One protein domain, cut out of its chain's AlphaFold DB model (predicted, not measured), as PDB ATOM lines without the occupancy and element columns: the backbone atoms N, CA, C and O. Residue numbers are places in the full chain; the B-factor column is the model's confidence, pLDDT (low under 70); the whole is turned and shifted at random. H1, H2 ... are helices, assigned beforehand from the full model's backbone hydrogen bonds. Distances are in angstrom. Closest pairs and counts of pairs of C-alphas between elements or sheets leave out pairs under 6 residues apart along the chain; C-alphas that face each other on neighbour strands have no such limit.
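What this domain is: This is residues 814 to 886 of the 1023 residues of an uncharacterized protein of Quercus lobata (UniProt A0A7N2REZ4). One long helix, H2, runs most of the length of a rod-shaped domain; near its last residues H3 and H4 fold back beside it as a small three-helix bundle, while the five-residue H1 lies near its other end, away from H3 and H4. The bundle of H2, H3 and H4 is up and down, each helix running against the one before it in the chain. The printed part has 73 residues with four named helices, in the order H1, H2, H3, H4, and no named strand; its class is all helix. The whole is loose, with a radius of gyration of the C-alphas of 15.4 A, and the C-alphas span 46 by 17 by 17 A.

Where its parts are: H1 is residues 814 to 818, 6.3 A from first to last C-alpha, and begins with C-alpha 814 at (123.553, 195.179, 106.136). H2 is residues 826 to 849 and is 34.1 A long, from C-alpha 826 at (130.088, 208.166, 100.149) to C-alpha 849 at (150.845, 183.026, 110.237). H3 is residues 857 to 869, 18.1 A long. H4 is residues 875 to 885, 15.1 A long, and ends with C-alpha 885 at (156.725, 186.291, 115.797).

How they stand to each other: H2 touches H4 with residues 842 to 849 alone, at a shallow tilt of 29 degrees, the same way; the closest C-alphas, those of Ala 849 and Leu 881, are 5.3 A apart. H3 and H4 are a helical hairpin and touch at a shallow tilt of 17 degrees, opposite ways, with the closest C-alphas, those of Ile 864 and Ile 878, 6.2 A apart. H2 and H3 are also a helical hairpin, at a shallow tilt of 22 degrees, opposite ways. They only just touch, with 3 pairs of C-alphas within 8 A, and H2 does so with residues 841 to 848 alone; the closest C-alphas, those of Trp 841 and Gly 867, are 7.3 A apart. H1 is close to H2 but not clearly touching it, the closest C-alphas, those of Gly 816 and Arg 828, being 7.3 A apart. H1 is apart from H3 and from H4. In H1, H2, H3 and H4 every O i to N i+4 pair is within hydrogen-bond range.

The domain as a whole: The two C-alphas farthest apart, those of Met 819 and Gly 853, are 46.7 A from each other. The printed part has no cut. The link from H3 to H4 is tight, those from H1 to H2 and from H2 to H3 are short, and no link is long. The mean pLDDT of the printed part is 86.7, and no printed residue is under 70.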
ATOM      1  N   LYS A 814     124.854 195.867 106.191       93.44
ATOM      2  CA  LYS A 814     123.553 195.179 106.136       93.44
ATOM      3  C   LYS A 814     122.392 196.134 106.445       93.44
ATOM      4  O   LYS A 814     121.376 196.095 105.756       93.44
ATOM      5  N   GLU A 815     122.558 197.019 107.426       92.50
ATOM      6  CA  GLU A 815     121.587 198.074 107.747       92.50
ATOM      7  C   GLU A 815     121.390 199.036 106.566       92.50
ATOM      8  O   GLU A 815     120.256 199.262 106.145       92.50
ATOM      9  N   GLY A 816     122.477 199.521 105.956       92.50
ATOM     10  CA  GLY A 816     122.412 200.417 104.797       92.50
ATOM     11  C   GLY A 816     121.732 199.774 103.583       92.50
ATOM     12  O   GLY A 816     120.954 200.432 102.893       92.50
ATOM     13  N   LEU A 817     121.945 198.470 103.362       91.50
ATOM     14  CA  LEU A 817     121.201 197.699 102.359       91.50
ATOM     15  C   LEU A 817     119.700 197.640 102.678       91.50
ATOM     16  O   LEU A 817     118.891 197.876 101.785       91.50
ATOM     17  N   SER A 818     119.316 197.392 103.936       91.44
ATOM     18  CA  SER A 818     117.896 197.352 104.333       91.44
ATOM     19  C   SER A 818     117.180 198.703 104.186       91.44
ATOM     20  O   SER A 818     115.999 198.741 103.860       91.44
ATOM     21  N   MET A 819     117.907 199.816 104.335       88.31
ATOM     22  CA  MET A 819     117.403 201.186 104.132       88.31
ATOM     23  C   MET A 819     117.442 201.645 102.659       88.31
ATOM     24  O   MET A 819     117.108 202.795 102.346       88.31
ATOM     25  N   SER A 820     117.862 200.760 101.746       90.69
ATOM     26  CA  SER A 820     118.077 201.046 100.324       90.69
ATOM     27  C   SER A 820     118.991 202.262 100.079       90.69
ATOM     28  O   SER A 820     118.707 203.094  99.220       90.69
ATOM     29  N   ILE A 821     120.078 202.390 100.853       92.38
ATOM     30  CA  ILE A 821     121.121 203.408 100.628       92.38
ATOM     31  C   ILE A 821     121.784 203.148  99.261       92.38
ATOM     32  O   ILE A 821     122.282 202.034  99.069       92.38
ATOM     33  N   PRO A 822     121.841 204.112  98.322       91.94
ATOM     34  CA  PRO A 822     122.445 203.904  97.000       91.94
ATOM     35  C   PRO A 822     123.943 203.539  97.053       91.94
ATOM     36  O   PRO A 822     124.633 203.941  97.991       91.94
ATOM     37  N   PRO A 823     124.480 202.747  96.101       89.75
ATOM     38  CA  PRO A 823     125.910 202.416  96.047       89.75
ATOM     39  C   PRO A 823     126.823 203.625  95.754       89.75
ATOM     40  O   PRO A 823     128.024 203.556  96.011       89.75
ATOM     41  N   GLU A 824     126.262 204.732  95.269       92.38
ATOM     42  CA  GLU A 824     126.923 206.023  95.052       92.38
ATOM     43  C   GLU A 824     127.197 206.783  96.365       92.38
ATOM     44  O   GLU A 824     128.035 207.678  96.390       92.38
ATOM     45  N   ASP A 825     126.525 206.421  97.466       94.56
ATOM     46  CA  ASP A 825     126.651 207.087  98.765       94.56
ATOM     47  C   ASP A 825     128.071 206.959  99.346       94.56
ATOM     48  O   ASP A 825     128.564 205.847  99.580       94.56
ATOM     49  N   TYR A 826     128.717 208.096  99.636       94.06
ATOM     50  CA  TYR A 826     130.088 208.166 100.149       94.06
ATOM     51  C   TYR A 826     130.326 207.255 101.363       94.06
ATOM     52  O   TYR A 826     131.344 206.561 101.433       94.06
ATOM     53  N   TYR A 827     129.387 207.196 102.311       93.56
ATOM     54  CA  TYR A 827     129.543 206.381 103.517       93.56
ATOM     55  C   TYR A 827     129.416 204.885 103.218       93.56
ATOM     56  O   TYR A 827     130.160 204.076 103.783       93.56
ATOM     57  N   ARG A 828     128.547 204.502 102.273       94.06
ATOM     58  CA  ARG A 828     128.445 203.115 101.791       94.06
ATOM     59  C   ARG A 828     129.699 202.689 101.023       94.06
ATOM     60  O   ARG A 828     130.195 201.579 101.248       94.06
ATOM     61  N   GLN A 829     130.252 203.561 100.181       94.06
ATOM     62  CA  GLN A 829     131.522 203.319  99.488       94.06
ATOM     63  C   GLN A 829     132.678 203.175 100.482       94.06
ATOM     64  O   GLN A 829     133.416 202.192 100.426       94.06
ATOM     65  N   ARG A 830     132.783 204.085 101.460       92.12
ATOM     66  CA  ARG A 830     133.804 204.041 102.518       92.12
ATOM     67  C   ARG A 830     133.753 202.741 103.314       92.12
ATOM     68  O   ARG A 830     134.791 202.104 103.457       92.12
ATOM     69  N   LEU A 831     132.578 202.303 103.772       92.69
ATOM     70  CA  LEU A 831     132.429 201.016 104.467       92.69
ATOM     71  C   LEU A 831     132.819 199.818 103.589       92.69
ATOM     72  O   LEU A 831     133.445 198.874 104.074       92.69
ATOM     73  N   THR A 832     132.460 199.848 102.303       92.25
ATOM     74  CA  THR A 832     132.777 198.771 101.351       92.25
ATOM     75  C   THR A 832     134.283 198.672 101.112       92.25
ATOM     76  O   THR A 832     134.844 197.579 101.172       92.25
ATOM     77  N   GLU A 833     134.951 199.811 100.929       91.19
ATOM     78  CA  GLU A 833     136.400 199.902 100.753       91.19
ATOM     79  C   GLU A 833     137.161 199.467 102.014       91.19
ATOM     80  O   GLU A 833     138.074 198.645 101.950       91.19
ATOM     81  N   VAL A 834     136.729 199.933 103.188       89.62
ATOM     82  CA  VAL A 834     137.299 199.531 104.481       89.62
ATOM     83  C   VAL A 834     137.160 198.015 104.698       89.62
ATOM     84  O   VAL A 834     138.130 197.350 105.066       89.62
ATOM     85  N   LYS A 835     135.994 197.430 104.381       90.25
ATOM     86  CA  LYS A 835     135.785 195.970 104.395       90.25
ATOM     87  C   LYS A 835     136.715 195.245 103.412       90.25
ATOM     88  O   LYS A 835     137.249 194.192 103.761       90.25
ATOM     89  N   ARG A 836     136.908 195.780 102.201       90.50
ATOM     90  CA  ARG A 836     137.775 195.197 101.160       90.50
ATOM     91  C   ARG A 836     139.234 195.140 101.617       90.50
ATOM     92  O   ARG A 836     139.831 194.067 101.562       90.50
ATOM     93  N   ILE A 837     139.768 196.255 102.121       88.75
ATOM     94  CA  ILE A 837     141.127 196.341 102.681       88.75
ATOM     95  C   ILE A 837     141.291 195.334 103.829       88.75
ATOM     96  O   ILE A 837     142.256 194.572 103.848       88.75
ATOM     97  N   GLY A 838     140.321 195.268 104.749       86.44
ATOM     98  CA  GLY A 838     140.380 194.358 105.896       86.44
ATOM     99  C   GLY A 838     140.400 192.883 105.525       86.44
ATOM    100  O   GLY A 838     141.185 192.128 106.091       86.44
ATOM    101  N   LEU A 839     139.598 192.468 104.543       87.56
ATOM    102  CA  LEU A 839     139.608 191.084 104.062       87.56
ATOM    103  C   LEU A 839     140.919 190.733 103.338       87.56
ATOM    104  O   LEU A 839     141.439 189.636 103.535       87.56
ATOM    105  N   GLN A 840     141.481 191.659 102.552       89.19
ATOM    106  CA  GLN A 840     142.772 191.458 101.881       89.19
ATOM    107  C   GLN A 840     143.929 191.333 102.879       89.19
ATOM    108  O   GLN A 840     144.724 190.395 102.779       89.19
ATOM    109  N   TRP A 841     144.005 192.230 103.868       91.56
ATOM    110  CA  TRP A 841     145.034 192.158 104.905       91.56
ATOM    111  C   TRP A 841     144.864 190.911 105.786       91.56
ATOM    112  O   TRP A 841     145.842 190.213 106.031       91.56
ATOM    113  N   ALA A 842     143.634 190.552 106.180       88.62
ATOM    114  CA  ALA A 842     143.369 189.351 106.978       88.62
ATOM    115  C   ALA A 842     143.782 188.050 106.263       88.62
ATOM    116  O   ALA A 842     144.297 187.128 106.895       88.62
ATOM    117  N   GLU A 843     143.582 187.963 104.944       89.81
ATOM    118  CA  GLU A 843     144.046 186.828 104.136       89.81
ATOM    119  C   GLU A 843     145.581 186.766 104.075       89.81
ATOM    120  O   GLU A 843     146.161 185.697 104.272       89.81
ATOM    121  N   ARG A 844     146.256 187.908 103.878       90.88
ATOM    122  CA  ARG A 844     147.728 188.002 103.915       90.88
ATOM    123  C   ARG A 844     148.279 187.617 105.293       90.88
ATOM    124  O   ARG A 844     149.209 186.818 105.365       90.88
ATOM    125  N   ALA A 845     147.673 188.115 106.368       89.12
ATOM    126  CA  ALA A 845     148.037 187.800 107.746       89.12
ATOM    127  C   ALA A 845     147.879 186.304 108.061       89.12
ATOM    128  O   ALA A 845     148.802 185.697 108.599       89.12
ATOM    129  N   ARG A 846     146.760 185.677 107.662       89.50
ATOM    130  CA  ARG A 846     146.557 184.228 107.839       89.50
ATOM    131  C   ARG A 846     147.583 183.395 107.071       89.50
ATOM    132  O   ARG A 846     148.134 182.473 107.658       89.50
ATOM    133  N   LYS A 847     147.895 183.743 105.815       89.06
ATOM    134  CA  LYS A 847     148.935 183.049 105.029       89.06
ATOM    135  C   LYS A 847     150.310 183.119 105.697       89.06
ATOM    136  O   LYS A 847     150.979 182.098 105.795       89.06
ATOM    137  N   VAL A 848     150.703 184.300 106.180       87.94
ATOM    138  CA  VAL A 848     151.986 184.520 106.876       87.94
ATOM    139  C   VAL A 848     152.029 183.819 108.238       87.94
ATOM    140  O   VAL A 848     153.060 183.268 108.606       87.94
ATOM    141  N   ALA A 849     150.915 183.761 108.973       84.88
ATOM    142  CA  ALA A 849     150.845 183.026 110.237       84.88
ATOM    143  C   ALA A 849     151.120 181.517 110.070       84.88
ATOM    144  O   ALA A 849     151.648 180.888 110.985       84.88
ATOM    145  N   THR A 850     150.795 180.947 108.904       83.62
ATOM    146  CA  THR A 850     150.966 179.519 108.585       83.62
ATOM    147  C   THR A 850     152.159 179.217 107.670       83.62
ATOM    148  O   THR A 850     152.276 178.098 107.184       83.62
ATOM    149  N   ASP A 851     153.037 180.184 107.394       81.44
ATOM    150  CA  ASP A 851     154.093 180.071 106.370       81.44
ATOM    151  C   ASP A 851     155.336 179.251 106.787       81.44
ATOM    152  O   ASP A 851     156.334 179.237 106.068       81.44
ATOM    153  N   SER A 852     155.316 178.634 107.973       72.06
ATOM    154  CA  SER A 852     156.416 177.839 108.545       72.06
ATOM    155  C   SER A 852     157.796 178.527 108.579       72.06
ATOM    156  O   SER A 852     158.820 177.847 108.590       72.06
ATOM    157  N   GLY A 853     157.850 179.863 108.637       70.38
ATOM    158  CA  GLY A 853     159.111 180.613 108.717       70.38
ATOM    159  C   GLY A 853     159.595 181.227 107.400       70.38
ATOM    160  O   GLY A 853     160.676 181.811 107.393       70.38
ATOM    161  N   VAL A 854     158.834 181.109 106.303       77.38
ATOM    162  CA  VAL A 854     159.240 181.593 104.966       77.38
ATOM    163  C   VAL A 854     159.432 183.114 104.911       77.38
ATOM    164  O   VAL A 854     160.382 183.582 104.284       77.38
ATOM    165  N   LEU A 855     158.576 183.901 105.568       82.25
ATOM    166  CA  LEU A 855     158.738 185.351 105.678       82.25
ATOM    167  C   LEU A 855     159.629 185.722 106.879       82.25
ATOM    168  O   LEU A 855     159.417 185.238 108.000       82.25
ATOM    169  N   SER A 856     160.600 186.618 106.649       80.75
ATOM    170  CA  SER A 856     161.500 187.120 107.696       80.75
ATOM    171  C   SER A 856     160.750 187.915 108.767       80.75
ATOM    172  O   SER A 856     159.707 188.518 108.516       80.75
ATOM    173  N   LEU A 857     161.290 187.926 109.986       80.38
ATOM    174  CA  LEU A 857     160.620 188.529 111.140       80.38
ATOM    175  C   LEU A 857     160.425 190.036 110.988       80.38
ATOM    176  O   LEU A 857     159.378 190.544 111.369       80.38
ATOM    177  N   ASP A 858     161.371 190.733 110.362       78.19
ATOM    178  CA  ASP A 858     161.280 192.173 110.099       78.19
ATOM    179  C   ASP A 858     160.044 192.483 109.240       78.19
ATOM    180  O   ASP A 858     159.246 193.356 109.572       78.19
ATOM    181  N   LYS A 859     159.807 191.664 108.205       84.38
ATOM    182  CA  LYS A 859     158.628 191.718 107.324       84.38
ATOM    183  C   LYS A 859     157.330 191.305 108.036       84.38
ATOM    184  O   LYS A 859     156.253 191.770 107.665       84.38
ATOM    185  N   VAL A 860     157.404 190.442 109.056       85.25
ATOM    186  CA  VAL A 860     156.258 190.109 109.926       85.25
ATOM    187  C   VAL A 860     155.928 191.285 110.853       85.25
ATOM    188  O   VAL A 860     154.752 191.606 111.013       85.25
ATOM    189  N   PHE A 861     156.927 191.975 111.410       84.31
ATOM    190  CA  PHE A 861     156.714 193.188 112.203       84.31
ATOM    191  C   PHE A 861     156.205 194.358 111.348       84.31
ATOM    192  O   PHE A 861     155.275 195.036 111.779       84.31
ATOM    193  N   GLU A 862     156.706 194.540 110.118       87.38
ATOM    194  CA  GLU A 862     156.115 195.455 109.125       87.38
ATOM    195  C   GLU A 862     154.622 195.151 108.916       87.38
ATOM    196  O   GLU A 862     153.799 196.062 108.962       87.38
ATOM    197  N   LEU A 863     154.248 193.875 108.752       88.38
ATOM    198  CA  LEU A 863     152.853 193.467 108.555       88.38
ATOM    199  C   LEU A 863     151.977 193.685 109.802       88.38
ATOM    200  O   LEU A 863     150.815 194.071 109.665       88.38
ATOM    201  N   ILE A 864     152.513 193.464 111.009       87.75
ATOM    202  CA  ILE A 864     151.826 193.778 112.274       87.75
ATOM    203  C   ILE A 864     151.599 195.289 112.382       87.75
ATOM    204  O   ILE A 864     150.476 195.703 112.657       87.75
ATOM    205  N   MET A 865     152.613 196.110 112.092       86.88
ATOM    206  CA  MET A 865     152.494 197.572 112.070       86.88
ATOM    207  C   MET A 865     151.505 198.056 111.000       86.88
ATOM    208  O   MET A 865     150.729 198.974 111.255       86.88
ATOM    209  N   GLU A 866     151.481 197.437 109.818       88.31
ATOM    210  CA  GLU A 866     150.480 197.689 108.773       88.31
ATOM    211  C   GLU A 866     149.063 197.425 109.314       88.31
ATOM    212  O   GLU A 866     148.196 198.291 109.213       88.31
ATOM    213  N   GLY A 867     148.859 196.279 109.977       85.38
ATOM    214  CA  GLY A 867     147.591 195.885 110.597       85.38
ATOM    215  C   GLY A 867     147.148 196.786 111.750       85.38
ATOM    216  O   GLY A 867     145.983 197.172 111.829       85.38
ATOM    217  N   GLU A 868     148.072 197.168 112.628       85.06
ATOM    218  CA  GLU A 868     147.813 198.071 113.753       85.06
ATOM    219  C   GLU A 868     147.494 199.498 113.296       85.06
ATOM    220  O   GLU A 868     146.763 200.210 113.988       85.06
ATOM    221  N   ASN A 869     147.949 199.898 112.105       85.12
ATOM    222  CA  ASN A 869     147.625 201.182 111.484       85.12
ATOM    223  C   ASN A 869     146.321 201.182 110.662       85.12
ATOM    224  O   ASN A 869     145.818 202.264 110.358       85.12
ATOM    225  N   LEU A 870     145.703 200.026 110.378       84.62
ATOM    226  CA  LEU A 870     144.417 199.958 109.664       84.62
ATOM    227  C   LEU A 870     143.303 200.757 110.375       84.62
ATOM    228  O   LEU A 870     143.307 200.865 111.604       84.62
ATOM    229  N   PRO A 871     142.295 201.281 109.649       76.69
ATOM    230  CA  PRO A 871     141.182 202.043 110.234       76.69
ATOM    231  C   PRO A 871     140.148 201.183 110.999       76.69
ATOM    232  O   PRO A 871     139.031 201.626 111.243       76.69
ATOM    233  N   PHE A 872     140.488 199.944 111.356       79.50
ATOM    234  CA  PHE A 872     139.657 198.963 112.065       79.50
ATOM    235  C   PHE A 872     140.569 197.940 112.752       79.50
ATOM    236  O   PHE A 872     141.733 197.795 112.382       79.50
ATOM    237  N   TYR A 873     140.051 197.223 113.748       77.00
ATOM    238  CA  TYR A 873     140.826 196.272 114.546       77.00
ATOM    239  C   TYR A 873     140.529 194.812 114.162       77.00
ATOM    240  O   TYR A 873     139.370 194.384 114.132       77.00
ATOM    241  N   LEU A 874     141.590 194.044 113.884       81.12
ATOM    242  CA  LEU A 874     141.562 192.613 113.548       81.12
ATOM    243  C   LEU A 874     142.355 191.808 114.585       81.12
ATOM    244  O   LEU A 874     143.465 191.337 114.342       81.12
ATOM    245  N   GLU A 875     141.774 191.680 115.779       80.81
ATOM    246  CA  GLU A 875     142.431 191.083 116.948       80.81
ATOM    247  C   GLU A 875     142.971 189.669 116.694       80.81
ATOM    248  O   GLU A 875     144.079 189.346 117.116       80.81
ATOM    249  N   LYS A 876     142.207 188.823 115.990       85.56
ATOM    250  CA  LYS A 876     142.561 187.414 115.764       85.56
ATOM    251  C   LYS A 876     143.802 187.292 114.888       85.56
ATOM    252  O   LYS A 876     144.738 186.586 115.238       85.56
ATOM    253  N   GLU A 877     143.816 187.998 113.766       88.50
ATOM    254  CA  GLU A 877     144.900 187.972 112.792       88.50
ATOM    255  C   GLU A 877     146.168 188.659 113.324       88.50
ATOM    256  O   GLU A 877     147.259 188.116 113.161       88.50
ATOM    257  N   ILE A 878     146.041 189.784 114.043       86.31
ATOM    258  CA  ILE A 878     147.175 190.418 114.741       86.31
ATOM    259  C   ILE A 878     147.749 189.467 115.802       86.31
ATOM    260  O   ILE A 878     148.968 189.343 115.923       86.31
ATOM    261  N   LYS A 879     146.895 188.749 116.544       86.56
ATOM    262  CA  LYS A 879     147.341 187.757 117.528       86.56
ATOM    263  C   LYS A 879     148.083 186.589 116.872       86.56
ATOM    264  O   LYS A 879     149.161 186.250 117.344       86.56
ATOM    265  N   LEU A 880     147.570 186.037 115.770       86.38
ATOM    266  CA  LEU A 880     148.240 184.974 115.006       86.38
ATOM    267  C   LEU A 880     149.622 185.411 114.492       86.38
ATOM    268  O   LEU A 880     150.583 184.653 114.598       86.38
ATOM    269  N   LEU A 881     149.753 186.644 113.988       86.19
ATOM    270  CA  LEU A 881     151.052 187.190 113.577       86.19
ATOM    271  C   LEU A 881     152.006 187.392 114.763       86.19
ATOM    272  O   LEU A 881     153.190 187.073 114.659       86.19
ATOM    273  N   ARG A 882     151.504 187.871 115.908       85.50
ATOM    274  CA  ARG A 882     152.292 187.998 117.145       85.50
ATOM    275  C   ARG A 882     152.753 186.630 117.658       85.50
ATOM    276  O   ARG A 882     153.925 186.490 117.997       85.50
ATOM    277  N   GLU A 883     151.895 185.612 117.631       81.25
ATOM    278  CA  GLU A 883     152.248 184.225 117.968       81.25
ATOM    279  C   GLU A 883     153.326 183.672 117.013       81.25
ATOM    280  O   GLU A 883     154.337 183.143 117.470       81.25
ATOM    281  N   ARG A 884     153.194 183.914 115.700       80.56
ATOM    282  CA  ARG A 884     154.191 183.589 114.658       80.56
ATOM    283  C   ARG A 884     155.514 184.370 114.779       80.56
ATOM    284  O   ARG A 884     156.524 183.937 114.215       80.56
ATOM    285  N   SER A 885     155.522 185.497 115.494       78.62
ATOM    286  CA  SER A 885     156.725 186.291 115.797       78.62
ATOM    287  C   SER A 885     157.449 185.864 117.082       78.62
ATOM    288  O   SER A 885     158.569 186.314 117.320       78.62
ATOM    289  N   MET A 886     156.847 184.996 117.909       78.00
ATOM    290  CA  MET A 886     157.512 184.465 119.102       78.00
ATOM    291  C   MET A 886     158.660 183.538 118.698       78.00
ATOM    292  O   MET A 886     158.469 182.582 117.948       78.00
TER     293      MET A 886